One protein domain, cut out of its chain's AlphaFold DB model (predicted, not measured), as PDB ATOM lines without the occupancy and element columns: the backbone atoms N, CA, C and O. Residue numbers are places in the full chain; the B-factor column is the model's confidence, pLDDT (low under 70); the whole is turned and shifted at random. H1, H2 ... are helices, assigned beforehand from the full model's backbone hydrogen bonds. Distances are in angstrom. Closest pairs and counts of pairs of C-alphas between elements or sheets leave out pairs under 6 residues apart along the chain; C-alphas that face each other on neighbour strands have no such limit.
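Overview. This is residues 136 to 228 and 235 to 247 of the 256 residues of an uncharacterized protein of Planctomycetes bacterium (UniProt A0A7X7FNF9). Two side-by-side helix pairs, H1 with H4 and H2 with H5, cross where H2 packs on H4; kinked H3 reaches away as an arm, and residues 191 to 205 return. The all-helix printed part has 106 residues with five named helices, H1 to H5 in order, spans 46 by 29 by 25 A and is only just compact, close to loose, with a radius of gyration of the C-alphas of 15.2 A.

Arrangement. H1, residues 136 to 147, touches H4, residues 206 to 221, at a shallow tilt of 10 degrees, the same way; their closest C-alphas, Gly 146 and Ser 213, are 4.3 A apart. H2, residues 154 to 162, touches H4 at a steep tilt of 48 degrees, opposite ways; the closest C-alphas, Leu 161 and Ala 207, are 4.3 A apart. H3, residues 172 to 190, touches H1 with residues 172 to 173 alone; the closest C-alphas, Tyr 172 and Gln 140, are 6.9 A apart. H5, residues 237 to 247, touches H2 at a shallow tilt of 10 degrees, opposite ways; the closest C-alphas, Arg 239 and Leu 161, are 5.7 A apart. Every O i to N i+4 pair is within hydrogen-bond range in H1, against 3 of 5 in H2, 13 of 15 in H3, 10 of 12 in H4 and 6 of 7 in H5.

Along the chain. H1 begins at C-alpha 136 (-48.524, -30.874, -36.508); H5 ends at C-alpha 247 (-47.207, -7.373, -20.917). H3 is 27.7 A long with a kink of 55 degrees near residue 184, and H4 22.1 A with one of 45 degrees near residue 215.

Size, cuts and confidence. Residues 229 to 234 are cut out, leaving C-alphas 228 and 235 14.2 A apart. The link from H3 to H4 is long. Residues 195, 224 to 228 and 235 have pLDDT under 70.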
ATOM      1  N   ASP A 136     -49.331 -29.929 -37.284       96.75
ATOM      2  CA  ASP A 136     -48.524 -30.874 -36.508       96.75
ATOM      3  C   ASP A 136     -47.089 -30.361 -36.332       96.75
ATOM      4  O   ASP A 136     -46.478 -30.557 -35.274       96.75
ATOM      5  N   LEU A 137     -46.551 -29.666 -37.339       97.75
ATOM      6  CA  LEU A 137     -45.248 -29.014 -37.221       97.75
ATOM      7  C   LEU A 137     -45.291 -27.817 -36.259       97.75
ATOM      8  O   LEU A 137     -44.385 -27.687 -35.436       97.75
ATOM      9  N   LEU A 138     -46.342 -26.989 -36.309       97.56
ATOM     10  CA  LEU A 138     -46.555 -25.893 -35.351       97.56
ATOM     11  C   LEU A 138     -46.634 -26.418 -33.918       97.56
ATOM     12  O   LEU A 138     -45.936 -25.914 -33.037       97.56
ATOM     13  N   ALA A 139     -47.435 -27.462 -33.692       96.94
ATOM     14  CA  ALA A 139     -47.562 -28.087 -32.384       96.94
ATOM     15  C   ALA A 139     -46.226 -28.660 -31.891       96.94
ATOM     16  O   ALA A 139     -45.876 -28.474 -30.728       96.94
ATOM     17  N   GLN A 140     -45.443 -29.304 -32.766       98.00
ATOM     18  CA  GLN A 140     -44.125 -29.823 -32.396       98.00
ATOM     19  C   GLN A 140     -43.110 -28.710 -32.094       98.00
ATOM     20  O   GLN A 140     -42.291 -28.874 -31.191       98.00
ATOM     21  N   MET A 141     -43.145 -27.587 -32.818       97.81
ATOM     22  CA  MET A 141     -42.305 -26.422 -32.513       97.81
ATOM     23  C   MET A 141     -42.685 -25.803 -31.174       97.81
ATOM     24  O   MET A 141     -41.793 -25.540 -30.369       97.81
ATOM     25  N   ALA A 142     -43.983 -25.612 -30.913       97.12
ATOM     26  CA  ALA A 142     -44.460 -25.108 -29.632       97.12
ATOM     27  C   ALA A 142     -44.001 -26.018 -28.479       97.12
ATOM     28  O   ALA A 142     -43.386 -25.533 -27.532       97.12
ATOM     29  N   ASP A 143     -44.201 -27.331 -28.622       97.00
ATOM     30  CA  ASP A 143     -43.764 -28.351 -27.664       97.00
ATOM     31  C   ASP A 143     -42.259 -28.253 -27.368       97.00
ATOM     32  O   ASP A 143     -41.843 -28.090 -26.221       97.00
ATOM     33  N   SER A 144     -41.425 -28.264 -28.411       97.44
ATOM     34  CA  SER A 144     -39.970 -28.180 -28.271       97.44
ATOM     35  C   SER A 144     -39.498 -26.851 -27.669       97.44
ATOM     36  O   SER A 144     -38.624 -26.856 -26.801       97.44
ATOM     37  N   LEU A 145     -40.086 -25.722 -28.073       97.12
ATOM     38  CA  LEU A 145     -39.786 -24.400 -27.510       97.12
ATOM     39  C   LEU A 145     -40.211 -24.305 -26.034       97.12
ATOM     40  O   LEU A 145     -39.496 -23.714 -25.223       97.12
ATOM     41  N   GLY A 146     -41.324 -24.941 -25.659       95.81
ATOM     42  CA  GLY A 146     -41.753 -25.084 -24.269       95.81
ATOM     43  C   GLY A 146     -40.772 -25.919 -23.447       95.81
ATOM     44  O   GLY A 146     -40.389 -25.514 -22.350       95.81
ATOM     45  N   MET A 147     -40.301 -27.049 -23.986       94.88
ATOM     46  CA  MET A 147     -39.333 -27.930 -23.317       94.88
ATOM     47  C   MET A 147     -37.985 -27.256 -23.028       94.88
ATOM     48  O   MET A 147     -37.346 -27.599 -22.034       94.88
ATOM     49  N   ILE A 148     -37.549 -26.312 -23.870       94.88
ATOM     50  CA  ILE A 148     -36.338 -25.507 -23.621       94.88
ATOM     51  C   ILE A 148     -36.624 -24.219 -22.843       94.88
ATOM     52  O   ILE A 148     -35.714 -23.424 -22.625       94.88
ATOM     53  N   ASN A 149     -37.871 -24.012 -22.406       94.44
ATOM     54  CA  ASN A 149     -38.317 -22.826 -21.683       94.44
ATOM     55  C   ASN A 149     -38.039 -21.508 -22.444       94.44
ATOM     56  O   ASN A 149     -37.625 -20.505 -21.855       94.44
ATOM     57  N   SER A 150     -38.245 -21.516 -23.767       95.25
ATOM     58  CA  SER A 150     -37.981 -20.369 -24.642       95.25
ATOM     59  C   SER A 150     -38.958 -19.230 -24.364       95.25
ATOM     60  O   SER A 150     -40.118 -19.247 -24.785       95.25
ATOM     61  N   ARG A 151     -38.480 -18.178 -23.697       93.94
ATOM     62  CA  ARG A 151     -39.268 -16.948 -23.533       93.94
ATOM     63  C   ARG A 151     -39.401 -16.157 -24.829       93.94
ATOM     64  O   ARG A 151     -40.391 -15.450 -24.990       93.94
ATOM     65  N   MET A 152     -38.447 -16.295 -25.752       94.75
ATOM     66  CA  MET A 152     -38.517 -15.660 -27.072       94.75
ATOM     67  C   MET A 152     -39.729 -16.149 -27.873       94.75
ATOM     68  O   MET A 152     -40.319 -15.378 -28.625       94.75
ATOM     69  N   ALA A 153     -40.141 -17.403 -27.673       96.00
ATOM     70  CA  ALA A 153     -41.279 -17.999 -28.361       96.00
ATOM     71  C   ALA A 153     -42.653 -17.558 -27.833       96.00
ATOM     72  O   ALA A 153     -43.653 -17.770 -28.521       96.00
ATOM     73  N   VAL A 154     -42.730 -16.952 -26.640       96.44
ATOM     74  CA  VAL A 154     -44.008 -16.646 -25.970       96.44
ATOM     75  C   VAL A 154     -44.968 -15.848 -26.861       96.44
ATOM     76  O   VAL A 154     -46.104 -16.294 -27.013       96.44
ATOM     77  N   PRO A 155     -44.570 -14.737 -27.514       95.62
ATOM     78  CA  PRO A 155     -45.482 -14.000 -28.393       95.62
ATOM     79  C   PRO A 155     -46.035 -14.855 -29.541       95.62
ATOM     80  O   PRO A 155     -47.220 -14.773 -29.859       95.62
ATOM     81  N   GLY A 156     -45.192 -15.708 -30.133       95.31
ATOM     82  CA  GLY A 156     -45.597 -16.625 -31.196       95.31
ATOM     83  C   GLY A 156     -46.583 -17.682 -30.703       95.31
ATOM     84  O   GLY A 156     -47.602 -17.912 -31.343       95.31
ATOM     85  N   MET A 157     -46.344 -18.270 -29.528       95.56
ATOM     86  CA  MET A 157     -47.270 -19.235 -28.924       95.56
ATOM     87  C   MET A 157     -48.612 -18.600 -28.543       95.56
ATOM     88  O   MET A 157     -49.651 -19.224 -28.728       95.56
ATOM     89  N   ILE A 158     -48.615 -17.354 -28.056       95.06
ATOM     90  CA  ILE A 158     -49.852 -16.617 -27.759       95.06
ATOM     91  C   ILE A 158     -50.700 -16.457 -29.024       95.06
ATOM     92  O   ILE A 158     -51.914 -16.647 -28.982       95.06
ATOM     93  N   ALA A 159     -50.068 -16.173 -30.166       94.00
ATOM     94  CA  ALA A 159     -50.772 -16.044 -31.438       94.00
ATOM     95  C   ALA A 159     -51.455 -17.350 -31.895       94.00
ATOM     96  O   ALA A 159     -52.446 -17.287 -32.628       94.00
ATOM     97  N   LEU A 160     -50.964 -18.507 -31.434       94.00
ATOM     98  CA  LEU A 160     -51.508 -19.834 -31.735       94.00
ATOM     99  C   LEU A 160     -52.689 -20.242 -30.840       94.00
ATOM    100  O   LEU A 160     -53.317 -21.263 -31.104       94.00
ATOM    101  N   LEU A 161     -53.034 -19.469 -29.804       92.44
ATOM    102  CA  LEU A 161     -54.082 -19.840 -28.841       92.44
ATOM    103  C   LEU A 161     -55.506 -19.889 -29.417       92.44
ATOM    104  O   LEU A 161     -56.387 -20.450 -28.772       92.44
ATOM    105  N   ASP A 162     -55.729 -19.344 -30.616       89.56
ATOM    106  CA  ASP A 162     -57.006 -19.473 -31.339       89.56
ATOM    107  C   ASP A 162     -56.910 -20.416 -32.551       89.56
ATOM    108  O   ASP A 162     -57.845 -20.517 -33.344       89.56
ATOM    109  N   ASP A 163     -55.784 -21.113 -32.723       91.75
ATOM    110  CA  ASP A 163     -55.613 -22.080 -33.801       91.75
ATOM    111  C   ASP A 163     -56.231 -23.435 -33.416       91.75
ATOM    112  O   ASP A 163     -55.593 -24.319 -32.841       91.75
ATOM    113  N   ALA A 164     -57.514 -23.588 -33.740       92.06
ATOM    114  CA  ALA A 164     -58.298 -24.785 -33.442       92.06
ATOM    115  C   ALA A 164     -58.078 -25.942 -34.436       92.06
ATOM    116  O   ALA A 164     -58.817 -26.931 -34.399       92.06
ATOM    117  N   ARG A 165     -57.104 -25.844 -35.354       94.56
ATOM    118  CA  ARG A 165     -56.862 -26.916 -36.326       94.56
ATOM    119  C   ARG A 165     -56.451 -28.201 -35.602       94.56
ATOM    120  O   ARG A 165     -55.618 -28.143 -34.692       94.56
ATOM    121  N   PRO A 166     -57.046 -29.349 -35.970       95.31
ATOM    122  CA  PRO A 166     -56.791 -30.604 -35.287       95.31
ATOM    123  C   PRO A 166     -55.383 -31.115 -35.585       95.31
ATOM    124  O   PRO A 166     -54.834 -30.869 -36.658       95.31
ATOM    125  N   LEU A 167     -54.830 -31.860 -34.633       94.69
ATOM    126  CA  LEU A 167     -53.537 -32.524 -34.769       94.69
ATOM    127  C   LEU A 167     -53.735 -33.986 -35.167       94.69
ATOM    128  O   LEU A 167     -54.503 -34.716 -34.525       94.69
ATOM    129  N   GLU A 168     -53.019 -34.439 -36.191       93.94
ATOM    130  CA  GLU A 168     -53.049 -35.840 -36.608       93.94
ATOM    131  C   GLU A 168     -52.079 -36.665 -35.766       93.94
ATOM    132  O   GLU A 168     -52.391 -37.787 -35.358       93.94
ATOM    133  N   SER A 169     -50.942 -36.069 -35.405       91.06
ATOM    134  CA  SER A 169     -49.862 -36.721 -34.676       91.06
ATOM    135  C   SER A 169     -49.846 -36.344 -33.190       91.06
ATOM    136  O   SER A 169     -50.439 -35.364 -32.737       91.06
ATOM    137  N   MET A 170     -49.178 -37.177 -32.397       92.94
ATOM    138  CA  MET A 170     -48.784 -36.864 -31.020       92.94
ATOM    139  C   MET A 170     -47.499 -36.021 -31.053       92.94
ATOM    140  O   MET A 170     -46.705 -36.212 -31.974       92.94
ATOM    141  N   GLN A 171     -47.243 -35.125 -30.095       94.81
ATOM    142  CA  GLN A 171     -45.952 -34.413 -30.029       94.81
ATOM    143  C   GLN A 171     -44.860 -35.284 -29.391       94.81
ATOM    144  O   GLN A 171     -45.133 -36.307 -28.763       94.81
ATOM    145  N   TYR A 172     -43.594 -34.908 -29.569       95.56
ATOM    146  CA  TYR A 172     -42.460 -35.643 -29.013       95.56
ATOM    147  C   TYR A 172     -42.538 -35.793 -27.492       95.56
ATOM    148  O   TYR A 172     -42.313 -36.902 -26.999       95.56
ATOM    149  N   SER A 173     -42.867 -34.733 -26.746       94.50
ATOM    150  CA  SER A 173     -42.963 -34.814 -25.281       94.50
ATOM    151  C   SER A 173     -43.989 -35.861 -24.833       94.50
ATOM    152  O   SER A 173     -43.714 -36.660 -23.938       94.50
ATOM    153  N   GLU A 174     -45.125 -35.936 -25.522       94.31
ATOM    154  CA  GLU A 174     -46.209 -36.880 -25.267       94.31
ATOM    155  C   GLU A 174     -45.808 -38.321 -25.630       94.31
ATOM    156  O   GLU A 174     -46.018 -39.244 -24.835       94.31
ATOM    157  N   ARG A 175     -45.158 -38.526 -26.789       94.50
ATOM    158  CA  ARG A 175     -44.608 -39.839 -27.189       94.50
ATOM    159  C   ARG A 175     -43.536 -40.304 -26.207       94.50
ATOM    160  O   ARG A 175     -43.479 -41.473 -25.829       94.50
ATOM    161  N   SER A 176     -42.667 -39.391 -25.781       92.56
ATOM    162  CA  SER A 176     -41.616 -39.642 -24.794       92.56
ATOM    163  C   SER A 176     -42.204 -40.030 -23.436       92.56
ATOM    164  O   SER A 176     -41.834 -41.067 -22.882       92.56
ATOM    165  N   ALA A 177     -43.181 -39.268 -22.938       90.25
ATOM    166  CA  ALA A 177     -43.877 -39.558 -21.689       90.25
ATOM    167  C   ALA A 177     -44.589 -40.916 -21.739       90.25
ATOM    168  O   ALA A 177     -44.463 -41.711 -20.810       90.25
ATOM    169  N   THR A 178     -45.264 -41.225 -22.847       90.00
ATOM    170  CA  THR A 178     -45.949 -42.513 -23.043       90.00
ATOM    171  C   THR A 178     -44.965 -43.683 -22.965       90.00
ATOM    172  O   THR A 178     -45.211 -44.654 -22.247       90.00
ATOM    173  N   ARG A 179     -43.805 -43.574 -23.629       88.50
ATOM    174  CA  ARG A 179     -42.734 -44.586 -23.559       88.50
ATOM    175  C   ARG A 179     -42.167 -44.732 -22.147       88.50
ATOM    176  O   ARG A 179     -41.965 -45.854 -21.683       88.50
ATOM    177  N   ALA A 180     -41.933 -43.618 -21.455       86.75
ATOM    178  CA  ALA A 180     -41.432 -43.628 -20.084       86.75
ATOM    179  C   ALA A 180     -42.417 -44.313 -19.123       86.75
ATOM    180  O   ALA A 180     -42.007 -45.155 -18.322       86.75
ATOM    181  N   LEU A 181     -43.715 -44.020 -19.243       85.25
ATOM    182  CA  LEU A 181     -44.761 -44.670 -18.451       85.25
ATOM    183  C   LEU A 181     -44.825 -46.170 -18.727       85.25
ATOM    184  O   LEU A 181     -44.850 -46.949 -17.778       85.25
ATOM    185  N   ALA A 182     -44.784 -46.579 -19.999       84.38
ATOM    186  CA  ALA A 182     -44.779 -47.990 -20.379       84.38
ATOM    187  C   ALA A 182     -43.595 -48.752 -19.752       84.38
ATOM    188  O   ALA A 182     -43.784 -49.841 -19.207       84.38
ATOM    189  N   GLY A 183     -42.395 -48.160 -19.756       82.88
ATOM    190  CA  GLY A 183     -41.204 -48.740 -19.127       82.88
ATOM    191  C   GLY A 183     -41.247 -48.766 -17.592       82.88
ATOM    192  O   GLY A 183     -40.637 -49.639 -16.975       82.88
ATOM    193  N   ALA A 184     -41.982 -47.843 -16.967       81.25
ATOM    194  CA  ALA A 184     -42.069 -47.699 -15.513       81.25
ATOM    195  C   ALA A 184     -43.266 -48.426 -14.868       81.25
ATOM    196  O   ALA A 184     -43.370 -48.430 -13.640       81.25
ATOM    197  N   ARG A 185     -44.142 -49.084 -15.645       76.75
ATOM    198  CA  ARG A 185     -45.364 -49.754 -15.139       76.75
ATOM    199  C   ARG A 185     -45.121 -50.639 -13.912       76.75
ATOM    200  O   ARG A 185     -45.822 -50.499 -12.914       76.75
ATOM    201  N   GLY A 186     -44.080 -51.475 -13.936       74.25
ATOM    202  CA  GLY A 186     -43.739 -52.345 -12.800       74.25
ATOM    203  C   GLY A 186     -43.331 -51.590 -11.525       74.25
ATOM    204  O   GLY A 186     -43.554 -52.076 -10.419       74.25
ATOM    205  N   GLN A 187     -42.776 -50.381 -11.657       78.94
ATOM    206  CA  GLN A 187     -42.378 -49.541 -10.522       78.94
ATOM    207  C   GLN A 187     -43.577 -48.833  -9.879       78.94
ATOM    208  O   GLN A 187     -43.582 -48.629  -8.666       78.94
ATOM    209  N   PHE A 188     -44.593 -48.467 -10.668       76.12
ATOM    210  CA  PHE A 188     -45.827 -47.867 -10.152       76.12
ATOM    211  C   PHE A 188     -46.631 -48.868  -9.328       76.12
ATOM    212  O   PHE A 188     -47.003 -48.553  -8.196       76.12
ATOM    213  N   SER A 189     -46.776 -50.104  -9.821       72.19
ATOM    214  CA  SER A 189     -47.427 -51.181  -9.070       72.19
ATOM    215  C   SER A 189     -46.732 -51.442  -7.730       72.19
ATOM    216  O   SER A 189     -47.399 -51.579  -6.708       72.19
ATOM    217  N   ALA A 190     -45.394 -51.418  -7.697       76.38
ATOM    218  CA  ALA A 190     -44.622 -51.568  -6.461       76.38
ATOM    219  C   ALA A 190     -44.832 -50.421  -5.450       76.38
ATOM    220  O   ALA A 190     -44.596 -50.604  -4.258       76.38
ATOM    221  N   LYS A 191     -45.283 -49.247  -5.908       82.00
ATOM    222  CA  LYS A 191     -45.604 -48.076  -5.074       82.00
ATOM    223  C   LYS A 191     -47.105 -47.926  -4.789       82.00
ATOM    224  O   LYS A 191     -47.508 -46.900  -4.251       82.00
ATOM    225  N   GLY A 192     -47.926 -48.915  -5.154       79.25
ATOM    226  CA  GLY A 192     -49.380 -48.864  -4.972       79.25
ATOM    227  C   GLY A 192     -50.089 -47.844  -5.867       79.25
ATOM    228  O   GLY A 192     -51.227 -47.479  -5.590       79.25
ATOM    229  N   VAL A 193     -49.425 -47.368  -6.923       79.31
ATOM    230  CA  VAL A 193     -50.019 -46.467  -7.913       79.31
ATOM    231  C   VAL A 193     -50.558 -47.305  -9.064       79.31
ATOM    232  O   VAL A 193     -49.822 -48.101  -9.652       79.31
ATOM    233  N   ASP A 194     -51.833 -47.117  -9.402       78.56
ATOM    234  CA  ASP A 194     -52.425 -47.754 -10.574       78.56
ATOM    235  C   ASP A 194     -51.849 -47.132 -11.850       78.56
ATOM    236  O   ASP A 194     -52.184 -46.007 -12.224       78.56
ATOM    237  N   ALA A 195     -50.964 -47.871 -12.515       69.81
ATOM    238  CA  ALA A 195     -50.307 -47.433 -13.738       69.81
ATOM    239  C   ALA A 195     -51.299 -47.213 -14.891       69.81
ATOM    240  O   ALA A 195     -51.011 -46.408 -15.774       69.81
ATOM    241  N   GLU A 196     -52.451 -47.896 -14.887       73.56
ATOM    242  CA  GLU A 196     -53.482 -47.734 -15.920       73.56
ATOM    243  C   GLU A 196     -54.309 -46.455 -15.714       73.56
ATOM    244  O   GLU A 196     -54.882 -45.929 -16.666       73.56
ATOM    245  N   SER A 197     -54.304 -45.889 -14.502       75.94
ATOM    246  CA  SER A 197     -54.920 -44.587 -14.219       75.94
ATOM    247  C   SER A 197     -54.077 -43.388 -14.685       75.94
ATOM    248  O   SER A 197     -54.591 -42.272 -14.780       75.94
ATOM    249  N   ILE A 198     -52.787 -43.590 -14.992       75.19
ATOM    250  CA  ILE A 198     -51.886 -42.518 -15.430       75.19
ATOM    251  C   ILE A 198     -51.949 -42.393 -16.952       75.19
ATOM    252  O   ILE A 198     -51.307 -43.142 -17.688       75.19
ATOM    253  N   THR A 199     -52.676 -41.388 -17.437       75.25
ATOM    254  CA  THR A 199     -52.779 -41.094 -18.870       75.25
ATOM    255  C   THR A 199     -51.987 -39.848 -19.249       75.25
ATOM    256  O   THR A 199     -52.127 -38.801 -18.614       75.25
ATOM    257  N   VAL A 200     -51.213 -39.920 -20.335       82.69
ATOM    258  CA  VAL A 200     -50.640 -38.723 -20.965       82.69
ATOM    259  C   VAL A 200     -51.774 -37.949 -21.627       82.69
ATOM    260  O   VAL A 200     -52.403 -38.429 -22.569       82.69
ATOM    261  N   LEU A 201     -52.050 -36.748 -21.126       80.06
ATOM    262  CA  LEU A 201     -53.029 -35.861 -21.740       80.06
ATOM    263  C   LEU A 201     -52.489 -35.390 -23.093       80.06
ATOM    264  O   LEU A 201     -51.516 -34.644 -23.118       80.06
ATOM    265  N   ARG A 202     -53.156 -35.782 -24.179       87.19
ATOM    266  CA  ARG A 202     -52.803 -35.403 -25.552       87.19
ATOM    267  C   ARG A 202     -53.371 -34.026 -25.933       87.19
ATOM    268  O   ARG A 202     -54.550 -33.767 -25.683       87.19
ATOM    269  N   ALA A 203     -52.582 -33.169 -26.574       90.94
ATOM    270  CA  ALA A 203     -53.052 -31.977 -27.271       90.94
ATOM    271  C   ALA A 203     -53.846 -32.374 -28.524       90.94
ATOM    272  O   ALA A 203     -53.416 -33.209 -29.324       90.94
ATOM    273  N   ARG A 204     -55.042 -31.806 -28.686       91.81
ATOM    274  CA  ARG A 204     -55.944 -32.140 -29.796       91.81
ATOM    275  C   ARG A 204     -55.892 -31.098 -30.903       91.81
ATOM    276  O   ARG A 204     -56.192 -31.441 -32.045       91.81
ATOM    277  N   THR A 205     -55.494 -29.878 -30.566       94.31
ATOM    278  CA  THR A 205     -55.379 -28.730 -31.469       94.31
ATOM    279  C   THR A 205     -54.035 -28.022 -31.311       94.31
ATOM    280  O   THR A 205     -53.336 -28.209 -30.309       94.31
ATOM    281  N   VAL A 206     -53.678 -27.176 -32.280       95.31
ATOM    282  CA  VAL A 206     -52.494 -26.303 -32.181       95.31
ATOM    283  C   VAL A 206     -52.583 -25.407 -30.938       95.31
ATOM    284  O   VAL A 206     -51.603 -25.283 -30.201       95.31
ATOM    285  N   ALA A 207     -53.769 -24.865 -30.650       93.00
ATOM    286  CA  ALA A 207     -54.038 -24.083 -29.448       93.00
ATOM    287  C   ALA A 207     -53.749 -24.859 -28.152       93.00
ATOM    288  O   ALA A 207     -53.132 -24.307 -27.240       93.00
ATOM    289  N   ASP A 208     -54.111 -26.146 -28.070       91.56
ATOM    290  CA  ASP A 208     -53.806 -26.976 -26.896       91.56
ATOM    291  C   ASP A 208     -52.296 -27.139 -26.686       91.56
ATOM    292  O   ASP A 208     -51.809 -27.057 -25.555       91.56
ATOM    293  N   ALA A 209     -51.548 -27.386 -27.766       93.94
ATOM    294  CA  ALA A 209     -50.097 -27.554 -27.707       93.94
ATOM    295  C   ALA A 209     -49.402 -26.245 -27.289       93.94
ATOM    296  O   ALA A 209     -48.526 -26.246 -26.415       93.94
ATOM    297  N   ALA A 210     -49.841 -25.116 -27.854       95.06
ATOM    298  CA  ALA A 210     -49.362 -23.790 -27.482       95.06
ATOM    299  C   ALA A 210     -49.676 -23.467 -26.015       95.06
ATOM    300  O   ALA A 210     -48.790 -23.035 -25.277       95.06
ATOM    301  N   LEU A 211     -50.899 -23.749 -25.558       93.00
ATOM    302  CA  LEU A 211     -51.312 -23.503 -24.180       93.00
ATOM    303  C   LEU A 211     -50.485 -24.312 -23.175       93.00
ATOM    304  O   LEU A 211     -50.050 -23.776 -22.153       93.00
ATOM    305  N   ARG A 212     -50.247 -25.598 -23.451       91.00
ATOM    306  CA  ARG A 212     -49.401 -26.449 -22.598       91.00
ATOM    307  C   ARG A 212     -47.988 -25.895 -22.490       91.00
ATOM    308  O   ARG A 212     -47.454 -25.806 -21.387       91.00
ATOM    309  N   SER A 213     -47.418 -25.481 -23.616       94.56
ATOM    310  CA  SER A 213     -46.057 -24.942 -23.689       94.56
ATOM    311  C   SER A 213     -45.939 -23.601 -22.960       94.56
ATOM    312  O   SER A 213     -45.017 -23.404 -22.172       94.56
ATOM    313  N   LEU A 214     -46.922 -22.713 -23.123       94.62
ATOM    314  CA  LEU A 214     -47.024 -21.461 -22.370       94.62
ATOM    315  C   LEU A 214     -47.154 -21.704 -20.864       94.62
ATOM    316  O   LEU A 214     -46.477 -21.055 -20.068       94.62
ATOM    317  N   THR A 215     -47.981 -22.671 -20.469       91.94
ATOM    318  CA  THR A 215     -48.151 -23.060 -19.061       91.94
ATOM    319  C   THR A 215     -46.850 -23.606 -18.478       91.94
ATOM    320  O   THR A 215     -46.495 -23.259 -17.354       91.94
ATOM    321  N   LEU A 216     -46.101 -24.400 -19.251       91.38
ATOM    322  CA  LEU A 216     -44.784 -24.895 -18.859       91.38
ATOM    323  C   LEU A 216     -43.784 -23.747 -18.648       91.38
ATOM    324  O   LEU A 216     -43.091 -23.731 -17.634       91.38
ATOM    325  N   ILE A 217     -43.758 -22.764 -19.555       92.88
ATOM    326  CA  ILE A 217     -42.864 -21.599 -19.470       92.88
ATOM    327  C   ILE A 217     -43.212 -20.694 -18.282       92.88
ATOM    328  O   ILE A 217     -42.335 -20.197 -17.569       92.88
ATOM    329  N   ALA A 218     -44.503 -20.448 -18.065       91.81
ATOM    330  CA  ALA A 218     -44.974 -19.575 -16.998       91.81
ATOM    331  C   ALA A 218     -44.886 -20.229 -15.611       91.81
ATOM    332  O   ALA A 218     -44.737 -19.525 -14.603       91.81
ATOM    333  N   GLY A 219     -44.985 -21.559 -15.546       89.44
ATOM    334  CA  GLY A 219     -44.980 -22.314 -14.301       89.44
ATOM    335  C   GLY A 219     -46.035 -21.782 -13.316       89.44
ATOM    336  O   GLY A 219     -47.173 -21.527 -13.714       89.44
ATOM    337  N   PRO A 220     -45.683 -21.539 -12.039       86.81
ATOM    338  CA  PRO A 220     -46.619 -21.021 -11.035       86.81
ATOM    339  C   PRO A 220     -47.186 -19.627 -11.331       86.81
ATOM    340  O   PRO A 220     -48.172 -19.232 -10.717       86.81
ATOM    341  N   SER A 221     -46.557 -18.865 -12.232       88.25
ATOM    342  CA  SER A 221     -47.016 -17.520 -12.600       88.25
ATOM    343  C   SER A 221     -48.078 -17.521 -13.699       88.25
ATOM    344  O   SER A 221     -48.534 -16.445 -14.082       88.25
ATOM    345  N   ALA A 222     -48.446 -18.695 -14.228       86.75
ATOM    346  CA  ALA A 222     -49.448 -18.819 -15.279       86.75
ATOM    347  C   ALA A 222     -50.793 -18.198 -14.849       86.75
ATOM    348  O   ALA A 222     -51.168 -18.294 -13.676       86.75
ATOM    349  N   PRO A 223     -51.560 -17.594 -15.774       83.31
ATOM    350  CA  PRO A 223     -52.860 -17.033 -15.431       83.31
ATOM    351  C   PRO A 223     -53.822 -18.148 -14.989       83.31
ATOM    352  O   PRO A 223     -54.096 -19.080 -15.744       83.31
ATOM    353  N   THR A 224     -54.363 -18.051 -13.772       68.00
ATOM    354  CA  THR A 224     -55.105 -19.133 -13.090       68.00
ATOM    355  C   THR A 224     -56.321 -19.652 -13.872       68.00
ATOM    356  O   THR A 224     -56.625 -20.839 -13.810       68.00
ATOM    357  N   ASN A 225     -56.986 -18.790 -14.653       65.00
ATOM    358  CA  ASN A 225     -58.162 -19.139 -15.467       65.00
ATOM    359  C   ASN A 225     -57.823 -19.474 -16.935       65.00
ATOM    360  O   ASN A 225     -58.725 -19.720 -17.743       65.00
ATOM    361  N   ALA A 226     -56.535 -19.484 -17.289       61.22
ATOM    362  CA  ALA A 226     -56.045 -19.696 -18.645       61.22
ATOM    363  C   ALA A 226     -55.439 -21.091 -18.864       61.22
ATOM    364  O   ALA A 226     -55.155 -21.440 -19.998       61.22
ATOM    365  N   THR A 227     -55.269 -21.911 -17.828       59.22
ATOM    366  CA  THR A 227     -54.560 -23.207 -17.904       59.22
ATOM    367  C   THR A 227     -55.436 -24.392 -18.314       59.22
ATOM    368  O   THR A 227     -54.916 -25.459 -18.637       59.22
ATOM    369  N   LEU A 228     -56.762 -24.225 -18.317       58.97
ATOM    370  CA  LEU A 228     -57.712 -25.259 -18.721       58.97
ATOM    371  C   LEU A 228     -58.161 -25.046 -20.176       58.97
ATOM    372  O   LEU A 228     -58.518 -23.918 -20.539       58.97
ATOM    373  N   ALA A 235     -64.241 -16.733 -27.926       64.38
ATOM    374  CA  ALA A 235     -63.040 -16.794 -28.760       64.38
ATOM    375  C   ALA A 235     -62.106 -15.611 -28.435       64.38
ATOM    376  O   ALA A 235     -62.582 -14.497 -28.220       64.38
ATOM    377  N   GLY A 236     -60.794 -15.848 -28.347       73.31
ATOM    378  CA  GLY A 236     -59.808 -14.820 -27.992       73.31
ATOM    379  C   GLY A 236     -59.636 -14.535 -26.493       73.31
ATOM    380  O   GLY A 236     -58.589 -14.026 -26.101       73.31
ATOM    381  N   ALA A 237     -60.565 -14.935 -25.614       80.75
ATOM    382  CA  ALA A 237     -60.458 -14.648 -24.173       80.75
ATOM    383  C   ALA A 237     -59.218 -15.288 -23.517       80.75
ATOM    384  O   ALA A 237     -58.690 -14.785 -22.522       80.75
ATOM    385  N   LEU A 238     -58.760 -16.422 -24.056       84.12
ATOM    386  CA  LEU A 238     -57.534 -17.077 -23.612       84.12
ATOM    387  C   LEU A 238     -56.292 -16.300 -24.071       84.12
ATOM    388  O   LEU A 238     -55.391 -16.063 -23.265       84.12
ATOM    389  N   ARG A 239     -56.269 -15.866 -25.339       89.44
ATOM    390  CA  ARG A 239     -55.195 -15.045 -25.909       89.44
ATOM    391  C   ARG A 239     -55.000 -13.764 -25.105       89.44
ATOM    392  O   ARG A 239     -53.885 -13.495 -24.673       89.44
ATOM    393  N   GLU A 240     -56.072 -13.021 -24.840       89.94
ATOM    394  CA  GLU A 240     -56.016 -11.747 -24.108       89.94
ATOM    395  C   GLU A 240     -55.393 -11.889 -22.711       89.94
ATOM    396  O   GLU A 240     -54.573 -11.066 -22.303       89.94
ATOM    397  N   GLN A 241     -55.732 -12.958 -21.982       90.19
ATOM    398  CA  GLN A 241     -55.156 -13.227 -20.660       90.19
ATOM    399  C   GLN A 241     -53.651 -13.483 -20.735       90.19
ATOM    400  O   GLN A 241     -52.886 -12.943 -19.932       90.19
ATOM    401  N   TRP A 242     -53.218 -14.285 -21.706       92.94
ATOM    402  CA  TRP A 242     -51.802 -14.563 -21.913       92.94
ATOM    403  C   TRP A 242     -51.032 -13.334 -22.418       92.94
ATOM    404  O   TRP A 242     -49.904 -13.103 -21.982       92.94
ATOM    405  N   GLU A 243     -51.640 -12.493 -23.258       94.00
ATOM    406  CA  GLU A 243     -51.068 -11.204 -23.662       94.00
ATOM    407  C   GLU A 243     -50.901 -10.252 -22.477       94.00
ATOM    408  O   GLU A 243     -49.858  -9.610 -22.343       94.00
ATOM    409  N   ALA A 244     -51.913 -10.149 -21.611       92.44
ATOM    410  CA  ALA A 244     -51.853  -9.324 -20.410       92.44
ATOM    411  C   ALA A 244     -50.756  -9.813 -19.456       92.44
ATOM    412  O   ALA A 244     -49.963  -9.010 -18.965       92.44
ATOM    413  N   TRP A 245     -50.657 -11.130 -19.252       92.94
ATOM    414  CA  TRP A 245     -49.584 -11.746 -18.470       92.94
ATOM    415  C   TRP A 245     -48.197 -11.430 -19.039       92.94
ATOM    416  O   TRP A 245     -47.299 -11.036 -18.293       92.94
ATOM    417  N   TRP A 246     -48.028 -11.533 -20.360       94.56
ATOM    418  CA  TRP A 246     -46.761 -11.216 -21.014       94.56
ATOM    419  C   TRP A 246     -46.401  -9.731 -20.877       94.56
ATOM    420  O   TRP A 246     -45.281  -9.402 -20.480       94.56
ATOM    421  N   LYS A 247     -47.366  -8.829 -21.104       93.12
ATOM    422  CA  LYS A 247     -47.207  -7.373 -20.917       93.12
ATOM    423  C   LYS A 247     -46.868  -7.002 -19.470       93.12
ATOM    424  O   LYS A 247     -46.110  -6.064 -19.249       93.12
TER     425      LYS A 247